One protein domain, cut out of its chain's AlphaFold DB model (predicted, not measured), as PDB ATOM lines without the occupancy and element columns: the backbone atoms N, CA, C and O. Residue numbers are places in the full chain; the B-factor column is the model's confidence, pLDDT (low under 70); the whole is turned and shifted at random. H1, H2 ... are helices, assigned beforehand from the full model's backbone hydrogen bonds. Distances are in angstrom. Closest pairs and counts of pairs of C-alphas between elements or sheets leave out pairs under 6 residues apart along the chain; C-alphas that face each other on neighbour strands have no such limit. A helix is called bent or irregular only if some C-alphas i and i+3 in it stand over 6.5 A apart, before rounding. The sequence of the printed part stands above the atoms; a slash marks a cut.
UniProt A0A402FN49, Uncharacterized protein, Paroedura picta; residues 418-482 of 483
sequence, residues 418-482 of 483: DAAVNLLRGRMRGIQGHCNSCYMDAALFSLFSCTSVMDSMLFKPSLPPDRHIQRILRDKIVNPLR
ATOM      1  N   ASP A 418      52.378 -43.728  24.272       72.69
ATOM      2  CA  ASP A 418      53.434 -42.722  24.113       72.69
ATOM      3  C   ASP A 418      53.119 -41.374  24.783       72.69
ATOM      4  O   ASP A 418      54.045 -40.665  25.174       72.69
ATOM      5  N   ALA A 419      51.849 -40.992  24.960       72.50
ATOM      6  CA  ALA A 419      51.506 -39.741  25.642       72.50
ATOM      7  C   ALA A 419      51.795 -39.826  27.150       72.50
ATOM      8  O   ALA A 419      52.395 -38.910  27.716       72.50
ATOM      9  N   ALA A 420      51.452 -40.954  27.783       73.62
ATOM     10  CA  ALA A 420      51.812 -41.225  29.174       73.62
ATOM     11  C   ALA A 420      53.337 -41.296  29.348       73.62
ATOM     12  O   ALA A 420      53.893 -40.655  30.240       73.62
ATOM     13  N   VAL A 421      54.030 -42.013  28.454       75.25
ATOM     14  CA  VAL A 421      55.494 -42.135  28.500       75.25
ATOM     15  C   VAL A 421      56.165 -40.767  28.344       75.25
ATOM     16  O   VAL A 421      57.006 -40.423  29.168       75.25
ATOM     17  N   ASN A 422      55.792 -39.954  27.353       76.38
ATOM     18  CA  ASN A 422      56.442 -38.658  27.120       76.38
ATOM     19  C   ASN A 422      56.161 -37.613  28.218       76.38
ATOM     20  O   ASN A 422      56.987 -36.724  28.423       76.38
ATOM     21  N   LEU A 423      55.040 -37.715  28.944       75.88
ATOM     22  CA  LEU A 423      54.717 -36.804  30.049       75.88
ATOM     23  C   LEU A 423      55.387 -37.211  31.375       75.88
ATOM     24  O   LEU A 423      55.865 -36.349  32.117       75.88
ATOM     25  N   LEU A 424      55.432 -38.516  31.669       76.06
ATOM     26  CA  LEU A 424      55.826 -39.065  32.975       76.06
ATOM     27  C   LEU A 424      57.287 -39.553  33.030       76.06
ATOM     28  O   LEU A 424      57.868 -39.664  34.112       76.06
ATOM     29  N   ARG A 425      57.925 -39.837  31.885       70.31
ATOM     30  CA  ARG A 425      59.311 -40.331  31.826       70.31
ATOM     31  C   ARG A 425      60.316 -39.184  31.931       70.31
ATOM     32  O   ARG A 425      60.688 -38.562  30.940       70.31
ATOM     33  N   GLY A 426      60.843 -38.958  33.129       65.19
ATOM     34  CA  GLY A 426      61.951 -38.027  33.339       65.19
ATOM     35  C   GLY A 426      62.341 -37.861  34.804       65.19
ATOM     36  O   GLY A 426      61.595 -38.220  35.716       65.19
ATOM     37  N   ARG A 427      63.517 -37.272  35.049       53.69
ATOM     38  CA  ARG A 427      63.921 -36.859  36.401       53.69
ATOM     39  C   ARG A 427      62.929 -35.792  36.884       53.69
ATOM     40  O   ARG A 427      62.693 -34.818  36.176       53.69
ATOM     41  N   MET A 428      62.350 -35.992  38.070       59.41
ATOM     42  CA  MET A 428      61.269 -35.160  38.636       59.41
ATOM     43  C   MET A 428      59.941 -35.164  37.838       59.41
ATOM     44  O   MET A 428      59.196 -34.191  37.893       59.41
ATOM     45  N   ARG A 429      59.632 -36.240  37.089       65.25
ATOM     46  CA  ARG A 429      58.333 -36.426  36.393       65.25
ATOM     47  C   ARG A 429      57.444 -37.541  36.958       65.25
ATOM     48  O   ARG A 429      56.262 -37.582  36.639       65.25
ATOM     49  N   GLY A 430      57.996 -38.409  37.804       63.22
ATOM     50  CA  GLY A 430      57.233 -39.373  38.599       63.22
ATOM     51  C   GLY A 430      56.947 -38.856  40.010       63.22
ATOM     52  O   GLY A 430      57.598 -37.926  40.488       63.22
ATOM     53  N   ILE A 431      55.995 -39.494  40.682       67.56
ATOM     54  CA  ILE A 431      55.715 -39.283  42.107       67.56
ATOM     55  C   ILE A 431      56.764 -39.956  43.008       67.56
ATOM     56  O   ILE A 431      57.432 -40.910  42.609       67.56
ATOM     57  N   GLN A 432      56.887 -39.468  44.243       61.50
ATOM     58  CA  GLN A 432      57.858 -39.943  45.229       61.50
ATOM     59  C   GLN A 432      57.141 -40.384  46.507       61.50
ATOM     60  O   GLN A 432      56.497 -39.567  47.162       61.50
ATOM     61  N   GLY A 433      57.263 -41.666  46.854       59.75
ATOM     62  CA  GLY A 433      56.615 -42.229  48.039       59.75
ATOM     63  C   GLY A 433      57.305 -41.879  49.359       59.75
ATOM     64  O   GLY A 433      58.504 -41.601  49.405       59.75
ATOM     65  N   HIS A 434      56.536 -41.929  50.446       54.12
ATOM     66  CA  HIS A 434      56.959 -41.629  51.811       54.12
ATOM     67  C   HIS A 434      57.162 -42.937  52.597       54.12
ATOM     68  O   HIS A 434      56.283 -43.789  52.628       54.12
ATOM     69  N   CYS A 435      58.301 -43.105  53.281       50.56
ATOM     70  CA  CYS A 435      58.604 -44.326  54.054       50.56
ATOM     71  C   CYS A 435      58.490 -45.628  53.226       50.56
ATOM     72  O   CYS A 435      57.757 -46.546  53.584       50.56
ATOM     73  N   ASN A 436      59.249 -45.716  52.128       55.66
ATOM     74  CA  ASN A 436      59.352 -46.884  51.237       55.66
ATOM     75  C   ASN A 436      58.077 -47.251  50.442       55.66
ATOM     76  O   ASN A 436      58.095 -48.224  49.692       55.66
ATOM     77  N   SER A 437      57.005 -46.456  50.509       73.44
ATOM     78  CA  SER A 437      55.754 -46.679  49.760       73.44
ATOM     79  C   SER A 437      55.859 -46.497  48.237       73.44
ATOM     80  O   SER A 437      54.870 -46.688  47.537       73.44
ATOM     81  N   CYS A 438      57.030 -46.139  47.695       73.44
ATOM     82  CA  CYS A 438      57.197 -45.675  46.313       73.44
ATOM     83  C   CYS A 438      56.625 -46.615  45.238       73.44
ATOM     84  O   CYS A 438      56.065 -46.123  44.263       73.44
ATOM     85  N   TYR A 439      56.697 -47.937  45.426       77.19
ATOM     86  CA  TYR A 439      56.072 -48.914  44.525       77.19
ATOM     87  C   TYR A 439      54.536 -48.899  44.598       77.19
ATOM     88  O   TYR A 439      53.874 -48.935  43.563       77.19
ATOM     89  N   MET A 440      53.970 -48.815  45.806       81.06
ATOM     90  CA  MET A 440      52.519 -48.758  46.013       81.06
ATOM     91  C   MET A 440      51.934 -47.446  45.504       81.06
ATOM     92  O   MET A 440      50.921 -47.457  44.807       81.06
ATOM     93  N   ASP A 441      52.601 -46.327  45.780       82.44
ATOM     94  CA  ASP A 441      52.156 -45.029  45.292       82.44
ATOM     95  C   ASP A 441      52.258 -44.977  43.764       82.44
ATOM     96  O   ASP A 441      51.295 -44.575  43.114       82.44
ATOM     97  N   ALA A 442      53.360 -45.453  43.164       81.81
ATOM     98  CA  ALA A 442      53.511 -45.545  41.707       81.81
ATOM     99  C   ALA A 442      52.413 -46.402  41.055       81.81
ATOM    100  O   ALA A 442      51.877 -46.021  40.009       81.81
ATOM    101  N   ALA A 443      52.034 -47.519  41.686       83.69
ATOM    102  CA  ALA A 443      50.917 -48.346  41.242       83.69
ATOM    103  C   ALA A 443      49.577 -47.595  41.335       83.69
ATOM    104  O   ALA A 443      48.826 -47.589  40.364       83.69
ATOM    105  N   LEU A 444      49.294 -46.906  42.447       85.69
ATOM    106  CA  LEU A 444      48.065 -46.120  42.636       85.69
ATOM    107  C   LEU A 444      47.976 -44.923  41.678       85.69
ATOM    108  O   LEU A 444      46.927 -44.689  41.079       85.69
ATOM    109  N   PHE A 445      49.071 -44.190  41.475       86.19
ATOM    110  CA  PHE A 445      49.136 -43.105  40.497       86.19
ATOM    111  C   PHE A 445      48.840 -43.631  39.094       86.19
ATOM    112  O   PHE A 445      47.956 -43.100  38.430       86.19
ATOM    113  N   SER A 446      49.494 -44.721  38.681       84.75
ATOM    114  CA  SER A 446      49.260 -45.353  37.374       84.75
ATOM    115  C   SER A 446      47.831 -45.898  37.237       84.75
ATOM    116  O   SER A 446      47.239 -45.805  36.161       84.75
ATOM    117  N   LEU A 447      47.246 -46.416  38.326       86.81
ATOM    118  CA  LEU A 447      45.865 -46.906  38.386       86.81
ATOM    119  C   LEU A 447      44.836 -45.791  38.130       86.81
ATOM    120  O   LEU A 447      43.800 -46.041  37.512       86.81
ATOM    121  N   PHE A 448      45.109 -44.567  38.587       87.12
ATOM    122  CA  PHE A 448      44.200 -43.432  38.419       87.12
ATOM    123  C   PHE A 448      44.479 -42.611  37.148       87.12
ATOM    124  O   PHE A 448      43.526 -42.241  36.457       87.12
ATOM    125  N   SER A 449      45.745 -42.371  36.787       84.06
ATOM    126  CA  SER A 449      46.122 -41.551  35.624       84.06
ATOM    127  C   SER A 449      46.155 -42.321  34.299       84.06
ATOM    128  O   SER A 449      45.733 -41.777  33.280       84.06
ATOM    129  N   CYS A 450      46.602 -43.584  34.287       82.94
ATOM    130  CA  CYS A 450      46.983 -44.296  33.056       82.94
ATOM    131  C   CYS A 450      46.086 -45.481  32.653       82.94
ATOM    132  O   CYS A 450      46.306 -46.076  31.599       82.94
ATOM    133  N   THR A 451      45.053 -45.838  33.426       82.12
ATOM    134  CA  THR A 451      44.153 -46.954  33.072       82.12
ATOM    135  C   THR A 451      42.672 -46.647  33.276       82.12
ATOM    136  O   THR A 451      42.273 -45.923  34.184       82.12
ATOM    137  N   SER A 452      41.844 -47.237  32.408       80.88
ATOM    138  CA  SER A 452      40.381 -47.119  32.407       80.88
ATOM    139  C   SER A 452      39.669 -48.225  33.199       80.88
ATOM    140  O   SER A 452      38.443 -48.301  33.171       80.88
ATOM    141  N   VAL A 453      40.395 -49.100  33.909       79.69
ATOM    142  CA  VAL A 453      39.793 -50.193  34.710       79.69
ATOM    143  C   VAL A 453      38.811 -49.649  35.759       79.69
ATOM    144  O   VAL A 453      37.715 -50.185  35.919       79.69
ATOM    145  N   MET A 454      39.152 -48.532  36.409       74.75
ATOM    146  CA  MET A 454      38.292 -47.880  37.406       74.75
ATOM    147  C   MET A 454      37.111 -47.109  36.788       74.75
ATOM    148  O   MET A 454      36.124 -46.855  37.476       74.75
ATOM    149  N   ASP A 455      37.148 -46.764  35.497       78.81
ATOM    150  CA  ASP A 455      36.148 -45.890  34.861       78.81
ATOM    151  C   ASP A 455      34.733 -46.492  34.929       78.81
ATOM    152  O   ASP A 455      33.761 -45.804  35.247       78.81
ATOM    153  N   SER A 456      34.608 -47.809  34.736       75.88
ATOM    154  CA  SER A 456      33.317 -48.509  34.848       75.88
ATOM    155  C   SER A 456      32.760 -48.554  36.278       75.88
ATOM    156  O   SER A 456      31.557 -48.745  36.457       75.88
ATOM    157  N   MET A 457      33.597 -48.343  37.300       77.62
ATOM    158  CA  MET A 457      33.159 -48.154  38.686       77.62
ATOM    159  C   MET A 457      32.840 -46.682  38.979       77.62
ATOM    160  O   MET A 457      31.907 -46.405  39.727       77.62
ATOM    161  N   LEU A 458      33.579 -45.738  38.391       75.81
ATOM    162  CA  LEU A 458      33.473 -44.303  38.676       75.81
ATOM    163  C   LEU A 458      32.333 -43.599  37.931       75.81
ATOM    164  O   LEU A 458      31.795 -42.619  38.449       75.81
ATOM    165  N   PHE A 459      31.948 -44.070  36.742       70.69
ATOM    166  CA  PHE A 459      30.924 -43.427  35.900       70.69
ATOM    167  C   PHE A 459      29.580 -44.176  35.853       70.69
ATOM    168  O   PHE A 459      28.597 -43.641  35.341       70.69
ATOM    169  N   LYS A 460      29.488 -45.387  36.420       74.75
ATOM    170  CA  LYS A 460      28.230 -46.148  36.504       74.75
ATOM    171  C   LYS A 460      27.293 -45.554  37.571       74.75
ATOM    172  O   LYS A 460      27.740 -45.332  38.698       74.75
ATOM    173  N   PRO A 461      25.992 -45.338  37.278       62.16
ATOM    174  CA  PRO A 461      25.041 -44.828  38.262       62.16
ATOM    175  C   PRO A 461      24.853 -45.827  39.411       62.16
ATOM    176  O   PRO A 461      24.376 -46.943  39.216       62.16
ATOM    177  N   SER A 462      25.228 -45.397  40.613       59.50
ATOM    178  CA  SER A 462      25.240 -46.187  41.846       59.50
ATOM    179  C   SER A 462      24.115 -45.808  42.816       59.50
ATOM    180  O   SER A 462      23.370 -44.833  42.602       59.50
ATOM    181  N   LEU A 463      24.002 -46.601  43.886       60.59
ATOM    182  CA  LEU A 463      23.083 -46.391  45.001       60.59
ATOM    183  C   LEU A 463      23.480 -45.149  45.830       60.59
ATOM    184  O   LEU A 463      24.612 -44.675  45.735       60.59
ATOM    185  N   PRO A 464      22.564 -44.588  46.647       57.31
ATOM    186  CA  PRO A 464      22.795 -43.327  47.353       57.31
ATOM    187  C   PRO A 464      24.106 -43.184  48.160       57.31
ATOM    188  O   PRO A 464      24.693 -42.107  48.046       57.31
ATOM    189  N   PRO A 465      24.594 -44.179  48.940       56.94
ATOM    190  CA  PRO A 465      25.823 -44.002  49.726       56.94
ATOM    191  C   PRO A 465      27.084 -43.926  48.846       56.94
ATOM    192  O   PRO A 465      27.916 -43.034  49.026       56.94
ATOM    193  N   ASP A 466      27.193 -44.798  47.842       64.12
ATOM    194  CA  ASP A 466      28.390 -44.943  47.000       64.12
ATOM    195  C   ASP A 466      28.693 -43.674  46.190       64.12
ATOM    196  O   ASP A 466      29.852 -43.362  45.905       64.12
ATOM    197  N   ARG A 467      27.650 -42.903  45.848       71.56
ATOM    198  CA  ARG A 467      27.755 -41.657  45.073       71.56
ATOM    199  C   ARG A 467      28.689 -40.626  45.697       71.56
ATOM    200  O   ARG A 467      29.294 -39.856  44.955       71.56
ATOM    201  N   HIS A 468      28.814 -40.582  47.025       77.56
ATOM    202  CA  HIS A 468      29.730 -39.644  47.678       77.56
ATOM    203  C   HIS A 468      31.194 -40.045  47.449       77.56
ATOM    204  O   HIS A 468      32.006 -39.215  47.039       77.56
ATOM    205  N   ILE A 469      31.502 -41.333  47.628       80.31
ATOM    206  CA  ILE A 469      32.842 -41.901  47.428       80.31
ATOM    207  C   ILE A 469      33.235 -41.810  45.950       80.31
ATOM    208  O   ILE A 469      34.303 -41.292  45.632       80.31
ATOM    209  N   GLN A 470      32.348 -42.212  45.034       79.56
ATOM    210  CA  GLN A 470      32.574 -42.088  43.590       79.56
ATOM    211  C   GLN A 470      32.817 -40.640  43.154       79.56
ATOM    212  O   GLN A 470      33.692 -40.407  42.324       79.56
ATOM    213  N   ARG A 471      32.082 -39.663  43.711       80.75
ATOM    214  CA  ARG A 471      32.302 -38.240  43.416       80.75
ATOM    215  C   ARG A 471      33.677 -37.772  43.897       80.75
ATOM    216  O   ARG A 471      34.364 -37.082  43.157       80.75
ATOM    217  N   ILE A 472      34.108 -38.161  45.099       81.94
ATOM    218  CA  ILE A 472      35.447 -37.813  45.606       81.94
ATOM    219  C   ILE A 472      36.540 -38.442  44.733       81.94
ATOM    220  O   ILE A 472      37.438 -37.730  44.289       81.94
ATOM    221  N   LEU A 473      36.448 -39.745  44.445       83.06
ATOM    222  CA  LEU A 473      37.428 -40.448  43.614       83.06
ATOM    223  C   LEU A 473      37.502 -39.864  42.195       83.06
ATOM    224  O   LEU A 473      38.597 -39.673  41.675       83.06
ATOM    225  N   ARG A 474      36.361 -39.543  41.576       83.75
ATOM    226  CA  ARG A 474      36.307 -38.948  40.235       83.75
ATOM    227  C   ARG A 474      36.828 -37.510  40.234       83.75
ATOM    228  O   ARG A 474      37.803 -37.215  39.550       83.75
ATOM    229  N   ASP A 475      36.199 -36.632  41.009       81.56
ATOM    230  CA  ASP A 475      36.337 -35.182  40.849       81.56
ATOM    231  C   ASP A 475      37.588 -34.629  41.556       81.56
ATOM    232  O   ASP A 475      38.120 -33.604  41.137       81.56
ATOM    233  N   LYS A 476      38.070 -35.287  42.624       81.69
ATOM    234  CA  LYS A 476      39.224 -34.821  43.425       81.69
ATOM    235  C   LYS A 476      40.514 -35.617  43.228       81.69
ATOM    236  O   LYS A 476      41.547 -35.178  43.723       81.69
ATOM    237  N   ILE A 477      40.462 -36.775  42.570       84.19
ATOM    238  CA  ILE A 477      41.628 -37.654  42.384       84.19
ATOM    239  C   ILE A 477      41.812 -37.979  40.900       84.19
ATOM    240  O   ILE A 477      42.800 -37.565  40.309       84.19
ATOM    241  N   VAL A 478      40.858 -38.659  40.261       85.25
ATOM    242  CA  VAL A 478      41.041 -39.181  38.897       85.25
ATOM    243  C   VAL A 478      41.058 -38.088  37.830       85.25
ATOM    244  O   VAL A 478      41.966 -38.091  37.004       85.25
ATOM    245  N   ASN A 479      40.121 -37.135  37.844       82.69
ATOM    246  CA  ASN A 479      40.128 -36.040  36.869       82.69
ATOM    247  C   ASN A 479      41.395 -35.158  37.010       82.69
ATOM    248  O   ASN A 479      42.065 -34.965  35.997       82.69
ATOM    249  N   PRO A 480      41.813 -34.704  38.216       82.50
ATOM    250  CA  PRO A 480      43.071 -33.964  38.387       82.50
ATOM    251  C   PRO A 480      44.349 -34.736  38.019       82.50
ATOM    252  O   PRO A 480      45.338 -34.116  37.648       82.50
ATOM    253  N   LEU A 481      44.356 -36.073  38.113       81.00
ATOM    254  CA  LEU A 481      45.503 -36.918  37.732       81.00
ATOM    255  C   LEU A 481      45.550 -37.269  36.231       81.00
ATOM    256  O   LEU A 481      46.462 -37.976  35.802       81.00
ATOM    257  N   ARG A 482      44.576 -36.810  35.435       83.38
ATOM    258  CA  ARG A 482      44.488 -37.024  33.976       83.38
ATOM    259  C   ARG A 482      44.557 -35.720  33.167       83.38
ATOM    260  O   ARG A 482      44.322 -35.752  31.959       83.38
TER     261      ARG A 482
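AT A GLANCE: This is residues 418 to 482 of the 483 residues of an uncharacterized protein of Paroedura picta (UniProt A0A402FN49). The model is a loose, flat set of short helices and loops: H2 and H4 bring their last residues together at a corner, about perpendicular to each other, and after H3 the chain folds back so that H3 packs on H4. H1 lies away from the other helices, before a long loop of residues 425 to 437, and residues 422 to 429, part of H1 and part of that loop, stick out. The printed part has 65 residues with four named helices, H1, H2, H3 and H4 in that order, and no named strand; the class is all helix. The whole is loose, with a radius of gyration of the C-alphas of 13.8 A, and spans 43 by 30 by 16 A.

IN THESE COORDINATES: H1 is residues 418 to 424, 9.9 A from first to last C-alpha, and begins at C-alpha 418 at (53.434, -42.722, 24.113). H2 is residues 438 to 449, 15.9 A long, and begins at C-alpha 438 at (57.197, -45.675, 46.313). H3 is residues 455 to 458, 4.9 A long. H4, the longest helix with 13 residues, is residues 466 to 478, 16.1 A long, and ends at C-alpha 478 at (41.041, -39.181, 38.897). H4 is neither bent nor irregular, but only just: C-alphas 475 and 478 are 6.5 A apart.

HOW THE PARTS SIT: H1 touches no helix; it is apart from H2, H3 and H4. H2 and H4 only just touch, and only at their ends, with 3 pairs of C-alphas within 8 A. H2 touches H4 with residues 448 to 449 alone, and H4 touches H2 with residues 477 to 478 alone; the closest C-alphas are those of Phe 448 and Val 478, 5.3 A apart. Their lines are about perpendicular, at 77 degrees, and their centres are 17.1 A apart. H2 and H3 are apart. H3 and H4 touch, H4 with residues 470 to 474 alone; the closest C-alphas are those of Leu 458 and Gln 470, 5.5 A apart. In H1 and H2 every O i to N i+4 pair is within hydrogen-bond range, and in H4 8 of 9 are; H3 is too short for such a pair, and its 1 pair of O i and N i+3 is within range.

THE WHOLE: The two C-alphas farthest apart are those of Arg 427 and Pro 464, 43.0 A. Without residues 422 to 429, which stand free, the body has 57 residues and spans 37 by 30 by 16 A. The printed part has no cut. The link from H1 to H2 is long, with 13 residues; the link from H2 to H3 is tight and the link from H3 to H4 is short. The mean pLDDT of the printed part is 74.3, and 17 residues are under 70, namely residues 426 to 436 and 461 to 466.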